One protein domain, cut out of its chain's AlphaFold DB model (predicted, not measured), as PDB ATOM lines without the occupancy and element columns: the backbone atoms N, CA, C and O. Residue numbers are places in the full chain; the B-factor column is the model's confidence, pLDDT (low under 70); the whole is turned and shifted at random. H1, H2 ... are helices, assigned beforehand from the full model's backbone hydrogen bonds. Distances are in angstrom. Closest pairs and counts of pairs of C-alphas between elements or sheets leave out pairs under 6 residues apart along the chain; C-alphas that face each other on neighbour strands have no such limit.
ATOM      1  N   ARG A  33     -35.564 -41.581 -38.493       96.62
ATOM      2  CA  ARG A  33     -34.904 -42.741 -39.122       96.62
ATOM      3  C   ARG A  33     -35.512 -43.097 -40.473       96.62
ATOM      4  O   ARG A  33     -34.799 -43.569 -41.350       96.62
ATOM      5  N   GLU A  34     -36.800 -42.833 -40.644       97.00
ATOM      6  CA  GLU A  34     -37.552 -43.029 -41.881       97.00
ATOM      7  C   GLU A  34     -37.010 -42.207 -43.058       97.00
ATOM      8  O   GLU A  34     -37.285 -42.556 -44.197       97.00
ATOM      9  N   HIS A  35     -36.217 -41.162 -42.786       97.62
ATOM     10  CA  HIS A  35     -35.626 -40.287 -43.801       97.62
ATOM     11  C   HIS A  35     -34.126 -40.517 -44.041       97.62
ATOM     12  O   HIS A  35     -33.452 -39.682 -44.649       97.62
ATOM     13  N   LEU A  36     -33.564 -41.620 -43.526       97.56
ATOM     14  CA  LEU A  36     -32.139 -41.923 -43.687       97.56
ATOM     15  C   LEU A  36     -31.752 -42.033 -45.168       97.56
ATOM     16  O   LEU A  36     -30.764 -41.433 -45.588       97.56
ATOM     17  N   SER A  37     -32.547 -42.743 -45.969       97.62
ATOM     18  CA  SER A  37     -32.261 -42.940 -47.393       97.62
ATOM     19  C   SER A  37     -32.266 -41.625 -48.177       97.62
ATOM     20  O   SER A  37     -31.437 -41.425 -49.062       97.62
ATOM     21  N   GLU A  38     -33.145 -40.688 -47.828       98.19
ATOM     22  CA  GLU A  38     -33.190 -39.348 -48.409       98.19
ATOM     23  C   GLU A  38     -31.970 -38.520 -48.004       98.19
ATOM     24  O   GLU A  38     -31.383 -37.846 -48.856       98.19
ATOM     25  N   ARG A  39     -31.541 -38.586 -46.735       98.19
ATOM     26  CA  ARG A  39     -30.306 -37.917 -46.289       98.19
ATOM     27  C   ARG A  39     -29.079 -38.467 -47.014       98.19
ATOM     28  O   ARG A  39     -28.245 -37.687 -47.475       98.19
ATOM     29  N   GLU A  40     -28.994 -39.781 -47.196       97.44
ATOM     30  CA  GLU A  40     -27.921 -40.415 -47.965       97.44
ATOM     31  C   GLU A  40     -27.923 -39.960 -49.430       97.44
ATOM     32  O   GLU A  40     -26.905 -39.476 -49.933       97.44
ATOM     33  N   ALA A  41     -29.073 -40.070 -50.102       96.81
ATOM     34  CA  ALA A  41     -29.207 -39.801 -51.529       96.81
ATOM     35  C   ALA A  41     -29.035 -38.319 -51.889       96.81
ATOM     36  O   ALA A  41     -28.395 -38.000 -52.893       96.81
ATOM     37  N   TYR A  42     -29.597 -37.410 -51.088       97.44
ATOM     38  CA  TYR A  42     -29.621 -35.981 -51.407       97.44
ATOM     39  C   TYR A  42     -28.502 -35.173 -50.744       97.44
ATOM     40  O   TYR A  42     -28.297 -34.026 -51.137       97.44
ATOM     41  N   TYR A  43     -27.773 -35.740 -49.774       97.88
ATOM     42  CA  TYR A  43     -26.731 -35.015 -49.041       97.88
ATOM     43  C   TYR A  43     -25.460 -35.844 -48.858       97.88
ATOM     44  O   TYR A  43     -24.429 -35.505 -49.432       97.88
ATOM     45  N   TYR A  44     -25.491 -36.940 -48.095       97.31
ATOM     46  CA  TYR A  44     -24.250 -37.581 -47.636       97.31
ATOM     47  C   TYR A  44     -23.400 -38.149 -48.775       97.31
ATOM     48  O   TYR A  44     -22.173 -38.046 -48.733       97.31
ATOM     49  N   ASN A  45     -24.024 -38.681 -49.829       96.19
ATOM     50  CA  ASN A  45     -23.296 -39.229 -50.973       96.19
ATOM     51  C   ASN A  45     -22.510 -38.170 -51.755       96.19
ATOM     52  O   ASN A  45     -21.521 -38.512 -52.399       96.19
ATOM     53  N   TYR A  46     -22.855 -36.883 -51.637       95.75
ATOM     54  CA  TYR A  46     -22.105 -35.805 -52.286       95.75
ATOM     55  C   TYR A  46     -20.700 -35.608 -51.697       95.75
ATOM     56  O   TYR A  46     -19.870 -34.968 -52.340       95.75
ATOM     57  N   ARG A  47     -20.366 -36.221 -50.548       94.56
ATOM     58  CA  ARG A  47     -19.010 -36.157 -49.965       94.56
ATOM     59  C   ARG A  47     -17.913 -36.715 -50.879       94.56
ATOM     60  O   ARG A  47     -16.738 -36.402 -50.695       94.56
ATOM     61  N   ILE A  48     -18.280 -37.551 -51.856       93.31
ATOM     62  CA  ILE A  48     -17.341 -38.114 -52.839       93.31
ATOM     63  C   ILE A  48     -17.031 -37.140 -53.984       93.31
ATOM     64  O   ILE A  48     -16.086 -37.368 -54.733       93.31
ATOM     65  N   MET A  49     -17.820 -36.074 -54.142       93.88
ATOM     66  CA  MET A  49     -17.693 -35.110 -55.232       93.88
ATOM     67  C   MET A  49     -16.917 -33.883 -54.753       93.88
ATOM     68  O   MET A  49     -17.408 -33.125 -53.921       93.88
ATOM     69  N   ASP A  50     -15.727 -33.647 -55.310       93.44
ATOM     70  CA  ASP A  50     -14.814 -32.597 -54.831       93.44
ATOM     71  C   ASP A  50     -15.450 -31.205 -54.759       93.44
ATOM     72  O   ASP A  50     -15.299 -30.513 -53.755       93.44
ATOM     73  N   ALA A  51     -16.232 -30.827 -55.776       94.06
ATOM     74  CA  ALA A  51     -16.906 -29.528 -55.828       94.06
ATOM     75  C   ALA A  51     -17.924 -29.312 -54.691       94.06
ATOM     76  O   ALA A  51     -18.253 -28.173 -54.374       94.06
ATOM     77  N   TYR A  52     -18.420 -30.389 -54.080       95.31
ATOM     78  CA  TYR A  52     -19.452 -30.342 -53.047       95.31
ATOM     79  C   TYR A  52     -18.914 -30.604 -51.646       95.31
ATOM     80  O   TYR A  52     -19.665 -30.424 -50.695       95.31
ATOM     81  N   LYS A  53     -17.636 -30.978 -51.491       94.38
ATOM     82  CA  LYS A  53     -17.045 -31.296 -50.185       94.38
ATOM     83  C   LYS A  53     -17.238 -30.161 -49.179       94.38
ATOM     84  O   LYS A  53     -17.947 -30.339 -48.197       94.38
ATOM     85  N   GLN A  54     -16.669 -28.985 -49.445       95.31
ATOM     86  CA  GLN A  54     -16.768 -27.870 -48.498       95.31
ATOM     87  C   GLN A  54     -18.219 -27.399 -48.285       95.31
ATOM     88  O   GLN A  54     -18.639 -27.345 -47.132       95.31
ATOM     89  N   PRO A  55     -19.035 -27.159 -49.337       97.38
ATOM     90  CA  PRO A  55     -20.425 -26.751 -49.135       97.38
ATOM     91  C   PRO A  55     -21.267 -27.768 -48.353       97.38
ATOM     92  O   PRO A  55     -22.116 -27.385 -47.549       97.38
ATOM     93  N   LEU A  56     -21.040 -29.069 -48.569       97.69
ATOM     94  CA  LEU A  56     -21.705 -30.121 -47.804       97.69
ATOM     95  C   LEU A  56     -21.241 -30.111 -46.350       97.69
ATOM     96  O   LEU A  56     -22.075 -30.212 -45.457       97.69
ATOM     97  N   LEU A  57     -19.932 -30.003 -46.112       97.50
ATOM     98  CA  LEU A  57     -19.373 -29.973 -44.767       97.50
ATOM     99  C   LEU A  57     -19.983 -28.829 -43.950       97.50
ATOM    100  O   LEU A  57     -20.548 -29.086 -42.889       97.50
ATOM    101  N   ASP A  58     -19.981 -27.611 -44.497       97.69
ATOM    102  CA  ASP A  58     -20.564 -26.426 -43.857       97.69
ATOM    103  C   ASP A  58     -22.057 -26.630 -43.546       97.69
ATOM    104  O   ASP A  58     -22.540 -26.306 -42.457       97.69
ATOM    105  N   LEU A  59     -22.809 -27.214 -44.487       98.44
ATOM    106  CA  LEU A  59     -24.227 -27.510 -44.292       98.44
ATOM    107  C   LEU A  59     -24.450 -28.532 -43.169       98.44
ATOM    108  O   LEU A  59     -25.335 -28.331 -42.334       98.44
ATOM    109  N   LEU A  60     -23.660 -29.608 -43.121       98.44
ATOM    110  CA  LEU A  60     -23.769 -30.639 -42.085       98.44
ATOM    111  C   LEU A  60     -23.328 -30.126 -40.710       98.44
ATOM    112  O   LEU A  60     -23.921 -30.508 -39.700       98.44
ATOM    113  N   GLU A  61     -22.347 -29.227 -40.647       98.25
ATOM    114  CA  GLU A  61     -21.958 -28.551 -39.407       98.25
ATOM    115  C   GLU A  61     -23.082 -27.686 -38.844       98.25
ATOM    116  O   GLU A  61     -23.315 -27.680 -37.635       98.25
ATOM    117  N   ILE A  62     -23.810 -26.965 -39.700       98.25
ATOM    118  CA  ILE A  62     -25.000 -26.226 -39.269       98.25
ATOM    119  C   ILE A  62     -26.094 -27.218 -38.858       98.25
ATOM    120  O   ILE A  62     -26.700 -27.057 -37.799       98.25
ATOM    121  N   ALA A  63     -26.339 -28.259 -39.657       98.06
ATOM    122  CA  ALA A  63     -27.404 -29.222 -39.402       98.06
ATOM    123  C   ALA A  63     -27.229 -29.969 -38.069       98.06
ATOM    124  O   ALA A  63     -28.208 -30.195 -37.356       98.06
ATOM    125  N   SER A  64     -25.990 -30.280 -37.686       97.88
ATOM    126  CA  SER A  64     -25.665 -31.016 -36.459       97.88
ATOM    127  C   SER A  64     -25.932 -30.227 -35.162       97.88
ATOM    128  O   SER A  64     -26.028 -30.820 -34.086       97.88
ATOM    129  N   GLN A  65     -26.137 -28.904 -35.239       97.44
ATOM    130  CA  GLN A  65     -26.390 -28.014 -34.092       97.44
ATOM    131  C   GLN A  65     -27.860 -28.042 -33.618       97.44
ATOM    132  O   GLN A  65     -28.515 -27.001 -33.515       97.44
ATOM    133  N   ILE A  66     -28.393 -29.223 -33.290       95.31
ATOM    134  CA  ILE A  66     -29.800 -29.405 -32.878       95.31
ATOM    135  C   ILE A  66     -30.216 -28.529 -31.687       95.31
ATOM    136  O   ILE A  66     -31.333 -28.014 -31.652       95.31
ATOM    137  N   ASP A  67     -29.328 -28.293 -30.724       95.62
ATOM    138  CA  ASP A  67     -29.657 -27.458 -29.565       95.62
ATOM    139  C   ASP A  67     -29.828 -25.984 -29.938       95.62
ATOM    140  O   ASP A  67     -30.641 -25.285 -29.329       95.62
ATOM    141  N   ARG A  68     -29.126 -25.510 -30.975       94.69
ATOM    142  CA  ARG A  68     -29.347 -24.166 -31.518       94.69
ATOM    143  C   ARG A  68     -30.692 -24.088 -32.222       94.69
ATOM    144  O   ARG A  68     -31.428 -23.142 -31.973       94.69
ATOM    145  N   TYR A  69     -31.043 -25.110 -33.002       93.88
ATOM    146  CA  TYR A  69     -32.366 -25.204 -33.618       93.88
ATOM    147  C   TYR A  69     -33.496 -25.189 -32.580       93.88
ATOM    148  O   TYR A  69     -34.496 -24.516 -32.777       93.88
ATOM    149  N   ARG A  70     -33.338 -25.881 -31.445       92.81
ATOM    150  CA  ARG A  70     -34.341 -25.879 -30.364       92.81
ATOM    151  C   ARG A  70     -34.497 -24.517 -29.681       92.81
ATOM    152  O   ARG A  70     -35.599 -24.192 -29.255       92.81
ATOM    153  N   ARG A  71     -33.408 -23.754 -29.539       95.75
ATOM    154  CA  ARG A  71     -33.401 -22.440 -28.866       95.75
ATOM    155  C   ARG A  71     -33.858 -21.300 -29.772       95.75
ATOM    156  O   ARG A  71     -34.542 -20.401 -29.304       95.75
ATOM    157  N   ASP A  72     -33.461 -21.340 -31.039       93.44
ATOM    158  CA  ASP A  72     -33.763 -20.327 -32.051       93.44
ATOM    159  C   ASP A  72     -34.067 -21.018 -33.394       93.44
ATOM    160  O   ASP A  72     -33.203 -21.093 -34.278       93.44
ATOM    161  N   PRO A  73     -35.283 -21.581 -33.552       91.31
ATOM    162  CA  PRO A  73     -35.645 -22.314 -34.758       91.31
ATOM    163  C   PRO A  73     -35.559 -21.451 -36.011       91.31
ATOM    164  O   PRO A  73     -35.069 -21.920 -37.034       91.31
ATOM    165  N   GLU A  74     -36.002 -20.194 -35.951       90.69
ATOM    166  CA  GLU A  74     -36.015 -19.303 -37.110       90.69
ATOM    167  C   GLU A  74     -34.610 -18.884 -37.535       90.69
ATOM    168  O   GLU A  74     -34.252 -19.058 -38.701       90.69
ATOM    169  N   GLY A  75     -33.790 -18.361 -36.618       92.06
ATOM    170  CA  GLY A  75     -32.433 -17.935 -36.950       92.06
ATOM    171  C   GLY A  75     -31.560 -19.110 -37.389       92.06
ATOM    172  O   GLY A  75     -30.784 -18.991 -38.343       92.06
ATOM    173  N   HIS A  76     -31.742 -20.287 -36.782       94.94
ATOM    174  CA  HIS A  76     -31.083 -21.509 -37.246       94.94
ATOM    175  C   HIS A  76     -31.558 -21.938 -38.637       94.94
ATOM    176  O   HIS A  76     -30.737 -22.274 -39.490       94.94
ATOM    177  N   SER A  77     -32.863 -21.860 -38.902       94.12
ATOM    178  CA  SER A  77     -33.447 -22.179 -40.210       94.12
ATOM    179  C   SER A  77     -32.933 -21.248 -41.315       94.12
ATOM    180  O   SER A  77     -32.620 -21.715 -42.408       94.12
ATOM    181  N   ARG A  78     -32.741 -19.954 -41.033       93.94
ATOM    182  CA  ARG A  78     -32.132 -19.005 -41.986       93.94
ATOM    183  C   ARG A  78     -30.679 -19.372 -42.306       93.94
ATOM    184  O   ARG A  78     -30.293 -19.381 -43.472       93.94
ATOM    185  N   ARG A  79     -29.881 -19.750 -41.296       95.69
ATOM    186  CA  ARG A  79     -28.500 -20.239 -41.501       95.69
ATOM    187  C   ARG A  79     -28.469 -21.520 -42.334       95.69
ATOM    188  O   ARG A  79     -27.657 -21.626 -43.249       95.69
ATOM    189  N   LEU A  80     -29.374 -22.459 -42.051       96.56
ATOM    190  CA  LEU A  80     -29.539 -23.677 -42.846       96.56
ATOM    191  C   LEU A  80     -29.863 -23.361 -44.301       96.56
ATOM    192  O   LEU A  80     -29.278 -23.968 -45.188       96.56
ATOM    193  N   PHE A  81     -30.751 -22.400 -44.557       96.81
ATOM    194  CA  PHE A  81     -31.087 -21.998 -45.918       96.81
ATOM    195  C   PHE A  81     -29.876 -21.438 -46.678       96.81
ATOM    196  O   PHE A  81     -29.652 -21.798 -47.832       96.81
ATOM    197  N   ILE A  82     -29.061 -20.603 -46.027       95.88
ATOM    198  CA  ILE A  82     -27.831 -20.060 -46.623       95.88
ATOM    199  C   ILE A  82     -26.849 -21.192 -46.965       95.88
ATOM    200  O   ILE A  82     -26.339 -21.239 -48.084       95.88
ATOM    201  N   GLY A  83     -26.631 -22.133 -46.039       97.12
ATOM    202  CA  GLY A  83     -25.790 -23.308 -46.288       97.12
ATOM    203  C   GLY A  83     -26.339 -24.190 -47.415       97.12
ATOM    204  O   GLY A  83     -25.602 -24.618 -48.298       97.12
ATOM    205  N   LEU A  84     -27.657 -24.394 -47.446       97.75
ATOM    206  CA  LEU A  84     -28.334 -25.166 -48.484       97.75
ATOM    207  C   LEU A  84     -28.170 -24.529 -49.863       97.75
ATOM    208  O   LEU A  84     -27.917 -25.235 -50.839       97.75
ATOM    209  N   LYS A  85     -28.294 -23.201 -49.946       97.00
ATOM    210  CA  LYS A  85     -28.026 -22.449 -51.170       97.00
ATOM    211  C   LYS A  85     -26.588 -22.683 -51.626       97.00
ATOM    212  O   LYS A  85     -26.391 -23.030 -52.780       97.00
ATOM    213  N   ALA A  86     -25.597 -22.518 -50.748       96.31
ATOM    214  CA  ALA A  86     -24.195 -22.741 -51.107       96.31
ATOM    215  C   ALA A  86     -23.941 -24.179 -51.600       96.31
ATOM    216  O   ALA A  86     -23.164 -24.387 -52.529       96.31
ATOM    217  N   PHE A  87     -24.640 -25.159 -51.022       97.38
ATOM    218  CA  PHE A  87     -24.552 -26.564 -51.412       97.38
ATOM    219  C   PHE A  87     -25.190 -26.867 -52.777       97.38
ATOM    220  O   PHE A  87     -24.557 -27.513 -53.608       97.38
ATOM    221  N   TYR A  88     -26.412 -26.401 -53.048       95.69
ATOM    222  CA  TYR A  88     -27.102 -26.673 -54.321       95.69
ATOM    223  C   TYR A  88     -26.725 -25.702 -55.454       95.69
ATOM    224  O   TYR A  88     -26.943 -26.008 -56.626       95.69
ATOM    225  N   ASP A  89     -26.132 -24.555 -55.125       94.44
ATOM    226  CA  ASP A  89     -25.648 -23.536 -56.057       94.44
ATOM    227  C   ASP A  89     -24.150 -23.267 -55.829       94.44
ATOM    228  O   ASP A  89     -23.723 -22.148 -55.546       94.44
ATOM    229  N   VAL A  90     -23.328 -24.311 -55.993       92.12
ATOM    230  CA  VAL A  90     -21.855 -24.248 -55.846       92.12
ATOM    231  C   VAL A  90     -21.219 -23.187 -56.756       92.12
ATOM    232  O   VAL A  90     -20.171 -22.630 -56.448       92.12
ATOM    233  N   LYS A  91     -21.855 -22.887 -57.896       91.62
ATOM    234  CA  LYS A  91     -21.393 -21.862 -58.846       91.62
ATOM    235  C   LYS A  91     -21.838 -20.442 -58.475       91.62
ATOM    236  O   LYS A  91     -21.493 -19.520 -59.206       91.62
ATOM    237  N   GLY A  92     -22.602 -20.269 -57.395       90.75
ATOM    238  CA  GLY A  92     -23.031 -18.966 -56.886       90.75
ATOM    239  C   GLY A  92     -23.871 -18.156 -57.876       90.75
ATOM    240  O   GLY A  92     -23.730 -16.940 -57.940       90.75
ATOM    241  N   ARG A  93     -24.705 -18.817 -58.684       92.75
ATOM    242  CA  ARG A  93     -25.503 -18.176 -59.739       92.75
ATOM    243  C   ARG A  93     -26.672 -17.374 -59.191       92.75
ATOM    244  O   ARG A  93     -27.068 -16.391 -59.808       92.75
ATOM    245  N   LEU A  94     -27.248 -17.816 -58.080       90.75
ATOM    246  CA  LEU A  94     -28.373 -17.140 -57.452       90.75
ATOM    247  C   LEU A  94     -27.848 -16.135 -56.433       90.75
ATOM    248  O   LEU A  94     -26.974 -16.459 -55.625       90.75
ATOM    249  N   SER A  95     -28.419 -14.933 -56.403       92.81
ATOM    250  CA  SER A  95     -28.284 -14.090 -55.216       92.81
ATOM    251  C   SER A  95     -29.057 -14.719 -54.052       92.81
ATOM    252  O   SER A  95     -29.869 -15.629 -54.231       92.81
ATOM    253  N   LEU A  96     -28.818 -14.253 -52.827       91.25
ATOM    254  CA  LEU A  96     -29.564 -14.747 -51.668       91.25
ATOM    255  C   LEU A  96     -31.066 -14.416 -51.761       91.25
ATOM    256  O   LEU A  96     -31.908 -15.223 -51.369       91.25
ATOM    257  N   ARG A  97     -31.395 -13.261 -52.352       89.56
ATOM    258  CA  ARG A  97     -32.773 -12.837 -52.607       89.56
ATOM    259  C   ARG A  97     -33.452 -13.720 -53.653       89.56
ATOM    260  O   ARG A  97     -34.583 -14.140 -53.431       89.56
ATOM    261  N   ASP A  98     -32.760 -14.025 -54.750       92.06
ATOM    262  CA  ASP A  98     -33.308 -14.881 -55.812       92.06
ATOM    263  C   ASP A  98     -33.477 -16.316 -55.315       92.06
ATOM    264  O   ASP A  98     -34.505 -16.940 -55.550       92.06
ATOM    265  N   ALA A  99     -32.511 -16.810 -54.536       92.69
ATOM    266  CA  ALA A  99     -32.584 -18.107 -53.878       92.69
ATOM    267  C   ALA A  99     -33.843 -18.240 -53.007       92.69
ATOM    268  O   ALA A  99     -34.528 -19.257 -53.080       92.69
ATOM    269  N   ALA A 100     -34.187 -17.213 -52.220       91.44
ATOM    270  CA  ALA A 100     -35.380 -17.216 -51.369       91.44
ATOM    271  C   ALA A 100     -36.708 -17.235 -52.158       91.44
ATOM    272  O   ALA A 100     -37.758 -17.541 -51.589       91.44
ATOM    273  N   GLN A 101     -36.672 -16.913 -53.453       90.88
ATOM    274  CA  GLN A 101     -37.825 -16.951 -54.357       90.88
ATOM    275  C   GLN A 101     -37.798 -18.154 -55.311       90.88
ATOM    276  O   GLN A 101     -38.824 -18.470 -55.918       90.88
ATOM    277  N   ASP A 102     -36.664 -18.849 -55.422       93.06
ATOM    278  CA  ASP A 102     -36.501 -20.012 -56.283       93.06
ATOM    279  C   ASP A 102     -37.315 -21.206 -55.767       93.06
ATOM    280  O   ASP A 102     -37.096 -21.735 -54.675       93.06
ATOM    281  N   VAL A 103     -38.272 -21.655 -56.577       91.44
ATOM    282  CA  VAL A 103     -39.230 -22.701 -56.190       91.44
ATOM    283  C   VAL A 103     -38.527 -24.024 -55.888       91.44
ATOM    284  O   VAL A 103     -38.933 -24.740 -54.968       91.44
ATOM    285  N   ALA A 104     -37.478 -24.361 -56.644       93.31
ATOM    286  CA  ALA A 104     -36.763 -25.614 -56.461       93.31
ATOM    287  C   ALA A 104     -35.978 -25.603 -55.144       93.31
ATOM    288  O   ALA A 104     -36.093 -26.545 -54.359       93.31
ATOM    289  N   LEU A 105     -35.246 -24.529 -54.856       94.38
ATOM    290  CA  LEU A 105     -34.456 -24.395 -53.638       94.38
ATOM    291  C   LEU A 105     -35.334 -24.267 -52.390       94.38
ATOM    292  O   LEU A 105     -35.052 -24.905 -51.378       94.38
ATOM    293  N   VAL A 106     -36.443 -23.528 -52.467       93.50
ATOM    294  CA  VAL A 106     -37.438 -23.449 -51.385       93.50
ATOM    295  C   VAL A 106     -38.029 -24.828 -51.081       93.50
ATOM    296  O   VAL A 106     -38.189 -25.192 -49.914       93.50
ATOM    297  N   ARG A 107     -38.310 -25.638 -52.110       93.75
ATOM    298  CA  ARG A 107     -38.757 -27.023 -51.918       93.75
ATOM    299  C   ARG A 107     -37.677 -27.873 -51.253       93.75
ATOM    300  O   ARG A 107     -37.975 -28.548 -50.275       93.75
ATOM    301  N   ARG A 108     -36.424 -27.789 -51.714       95.81
ATOM    302  CA  ARG A 108     -35.289 -28.489 -51.082       95.81
ATOM    303  C   ARG A 108     -35.081 -28.070 -49.632       95.81
ATOM    304  O   ARG A 108     -34.673 -28.889 -48.819       95.81
ATOM    305  N   PHE A 109     -35.371 -26.818 -49.295       96.31
ATOM    306  CA  PHE A 109     -35.287 -26.337 -47.924       96.31
ATOM    307  C   PHE A 109     -36.364 -26.939 -47.030       96.31
ATOM    308  O   PHE A 109     -36.062 -27.402 -45.932       96.31
ATOM    309  N   ARG A 110     -37.604 -27.005 -47.521       95.25
ATOM    310  CA  ARG A 110     -38.672 -27.732 -46.829       95.25
ATOM    311  C   ARG A 110     -38.292 -29.201 -46.625       95.25
ATOM    312  O   ARG A 110     -38.399 -29.697 -45.508       95.25
ATOM    313  N   ASP A 111     -37.817 -29.858 -47.680       95.75
ATOM    314  CA  ASP A 111     -37.379 -31.255 -47.634       95.75
ATOM    315  C   ASP A 111     -36.252 -31.445 -46.604       95.75
ATOM    316  O   ASP A 111     -36.303 -32.373 -45.806       95.75
ATOM    317  N   LEU A 112     -35.283 -30.523 -46.533       97.31
ATOM    318  CA  LEU A 112     -34.230 -30.548 -45.515       97.31
ATOM    319  C   LEU A 112     -34.807 -30.518 -44.095       97.31
ATOM    320  O   LEU A 112     -34.384 -31.301 -43.246       97.31
ATOM    321  N   LEU A 113     -35.765 -29.632 -43.815       96.44
ATOM    322  CA  LEU A 113     -36.370 -29.535 -42.483       96.44
ATOM    323  C   LEU A 113     -37.147 -30.806 -42.107       96.44
ATOM    324  O   LEU A 113     -37.140 -31.215 -40.945       96.44
ATOM    325  N   ILE A 114     -37.765 -31.464 -43.086       95.62
ATOM    326  CA  ILE A 114     -38.411 -32.765 -42.896       95.62
ATOM    327  C   ILE A 114     -37.351 -33.835 -42.610       95.62
ATOM    328  O   ILE A 114     -37.396 -34.486 -41.569       95.62
ATOM    329  N   TYR A 115     -36.353 -33.975 -43.483       97.31
ATOM    330  CA  TYR A 115     -35.390 -35.069 -43.401       97.31
ATOM    331  C   TYR A 115     -34.466 -34.962 -42.194       97.31
ATOM    332  O   TYR A 115     -34.120 -35.985 -41.617       97.31
ATOM    333  N   PHE A 116     -34.055 -33.761 -41.790       97.50
ATOM    334  CA  PHE A 116     -33.108 -33.590 -40.685       97.50
ATOM    335  C   PHE A 116     -33.800 -33.338 -39.342       97.50
ATOM    336  O   PHE A 116     -33.255 -33.718 -38.311       97.50
ATOM    337  N   TYR A 117     -34.996 -32.735 -39.332       96.06
ATOM    338  CA  TYR A 117     -35.655 -32.288 -38.096       96.06
ATOM    339  C   TYR A 117     -37.081 -32.821 -37.903       96.06
ATOM    340  O   TYR A 117     -37.706 -32.498 -36.891       96.06
ATOM    341  N   GLY A 118     -37.615 -33.618 -38.835       93.81
ATOM    342  CA  GLY A 118     -38.950 -34.221 -38.722       93.81
ATOM    343  C   GLY A 118     -40.101 -33.218 -38.781       93.81
ATOM    344  O   GLY A 118     -41.169 -33.469 -38.231       93.81
ATOM    345  N   LYS A 119     -39.899 -32.051 -39.402       91.06
ATOM    346  CA  LYS A 119     -40.925 -31.001 -39.479       91.06
ATOM    347  C   LYS A 119     -41.891 -31.230 -40.643       91.06
ATOM    348  O   LYS A 119     -41.744 -30.632 -41.704       91.06
ATOM    349  N   THR A 120     -42.889 -32.082 -40.434       83.81
ATOM    350  CA  THR A 120     -43.897 -32.439 -41.451       83.81
ATOM    351  C   THR A 120     -44.937 -31.344 -41.700       83.81
ATOM    352  O   THR A 120     -45.387 -31.174 -42.834       83.81
ATOM    353  N   ASP A 121     -45.250 -30.538 -40.684       81.94
ATOM    354  CA  ASP A 121     -46.357 -29.566 -40.711       81.94
ATOM    355  C   ASP A 121     -45.948 -28.189 -41.259       81.94
ATOM    356  O   ASP A 121     -46.423 -27.152 -40.809       81.94
ATOM    357  N   LEU A 122     -45.030 -28.160 -42.227       80.06
ATOM    358  CA  LEU A 122     -44.550 -26.918 -42.835       80.06
ATOM    359  C   LEU A 122     -45.368 -26.578 -44.079       80.06
ATOM    360  O   LEU A 122     -45.248 -27.243 -45.115       80.06
ATOM    361  N   SER A 123     -46.168 -25.516 -44.009       78.50
ATOM    362  CA  SER A 123     -46.821 -24.940 -45.181       78.50
ATOM    363  C   SER A 123     -45.838 -24.098 -46.004       78.50
ATOM    364  O   SER A 123     -44.784 -23.659 -45.538       78.50
ATOM    365  N   GLY A 124     -46.198 -23.813 -47.259       72.31
ATOM    366  CA  GLY A 124     -45.423 -22.881 -48.083       72.31
ATOM    367  C   GLY A 124     -45.379 -21.456 -47.511       72.31
ATOM    368  O   GLY A 124     -44.429 -20.727 -47.787       72.31
ATOM    369  N   GLN A 125     -46.375 -21.060 -46.710       73.56
ATOM    370  CA  GLN A 125     -46.386 -19.761 -46.032       73.56
ATOM    371  C   GLN A 125     -45.404 -19.733 -44.859       73.56
ATOM    372  O   GLN A 125     -44.677 -18.752 -44.731       73.56
ATOM    373  N   ASP A 126     -45.298 -20.821 -44.090       83.19
ATOM    374  CA  ASP A 126     -44.350 -20.927 -42.971       83.19
ATOM    375  C   ASP A 126     -42.908 -20.815 -43.463       83.19
ATOM    376  O   ASP A 126     -42.110 -20.039 -42.934       83.19
ATOM    377  N   ILE A 127     -42.594 -21.519 -44.558       86.25
ATOM    378  CA  ILE A 127     -41.278 -21.435 -45.193       86.25
ATOM    379  C   ILE A 127     -40.995 -20.005 -45.659       86.25
ATOM    380  O   ILE A 127     -39.935 -19.462 -45.366       86.25
ATOM    381  N   ARG A 128     -41.941 -19.354 -46.343       83.44
ATOM    382  CA  ARG A 128     -41.758 -17.959 -46.776       83.44
ATOM    383  C   ARG A 128     -41.603 -16.997 -45.600       83.44
ATOM    384  O   ARG A 128     -40.848 -16.042 -45.729       83.44
ATOM    385  N   GLY A 129     -42.280 -17.248 -44.479       85.00
ATOM    386  CA  GLY A 129     -42.124 -16.489 -43.239       85.00
ATOM    387  C   GLY A 129     -40.695 -16.555 -42.707       85.00
ATOM    388  O   GLY A 129     -40.078 -15.517 -42.494       85.00
ATOM    389  N   ILE A 130     -40.129 -17.764 -42.619       86.38
ATOM    390  CA  ILE A 130     -38.731 -17.982 -42.207       86.38
ATOM    391  C   ILE A 130     -37.753 -17.243 -43.133       86.38
ATOM    392  O   ILE A 130     -36.769 -16.658 -42.678       86.38
ATOM    393  N   LEU A 131     -38.012 -17.266 -44.444       87.62
ATOM    394  CA  LEU A 131     -37.115 -16.687 -45.448       87.62
ATOM    395  C   LEU A 131     -37.294 -15.167 -45.640       87.62
ATOM    396  O   LEU A 131     -36.473 -14.548 -46.316       87.62
ATOM    397  N   LYS A 132     -38.335 -14.552 -45.060       80.94
ATOM    398  CA  LYS A 132     -38.736 -13.161 -45.338       80.94
ATOM    399  C   LYS A 132     -37.656 -12.129 -45.006       80.94
ATOM    400  O   LYS A 132     -37.493 -11.172 -45.757       80.94
TER     401      LYS A 132
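What this domain is: This is residues 33 to 132 of the 137 residues of an uncharacterized protein of Desulfococcus sp. 4484_242 (UniProt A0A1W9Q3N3). H5 makes the core of a body of mostly crossed helices: H3 lies beside it, H7 crosses it, and H8 packs across its residues 74 to 78. H1 packs on H7 at residues 115 to 116, H2 packs on H3, and H4 makes a corner with H5. The 100 printed residues include eight named helices, H1 to H8 in chain order, and no named strand: all helix. The whole is compact, with a radius of gyration of the C-alphas of 12.9 A and spans of 34 by 33 by 21 A.

How they stand to each other: Start at the hub, H5, residues 73 to 88, which touches five helices. H3, residues 50 to 63, touches it at a shallow tilt of 7 degrees, opposite ways; the closest C-alphas are Pro 55 and Phe 87, 4.7 A. H7, residues 103 to 117, touches H5 with residues 105 to 109 alone, at a steep tilt of 59 degrees; the closest C-alphas are Phe 81 and Phe 109, 6.4 A. H8, residues 124 to 131, touches H5 about perpendicular at 89 degrees, closest at C-alphas Glu 74 and Ile 130, 5.9 A. H6, residues 96 to 101, only just touches H5, with 3 pairs of C-alphas within 8 A, closest Lys 85 and Ala 99, 6.9 A. H4, residues 66 to 71, touches H5 only at the corner, closest at C-alphas Tyr 69 and His 76, 5.3 A. Farther out, H1, residues 33 to 42, touches H7, closest at C-alphas His 35 and Tyr 115, 5.2 A. H2, residues 44 to 48, touches H3, closest at C-alphas Arg 47 and Lys 53, 5.2 A. Every O i to N i+4 pair is within hydrogen-bond range in H4 to H8, against 4 of 6 in H1, 8 of 10 in H3 and 0 of 1 in H2, where 2 of 2 O i to N i+3 pairs are.

Where its parts are: Find C-alpha 73 at (-35.645, -22.314, -34.758); H5 runs 21.8 A from there to C-alpha 88. H7 spans 20.8 A and H3 20.2 A. H1 begins at C-alpha 33, (-34.904, -42.741, -39.122), and H8 ends at C-alpha 131, (-37.115, -16.687, -45.448).

The domain as a whole: The C-alphas farthest apart, Asp 50 and Gln 125, are 35.2 A apart. The printed part has no cut and no long link, and no printed residue is under 70 in pLDDT.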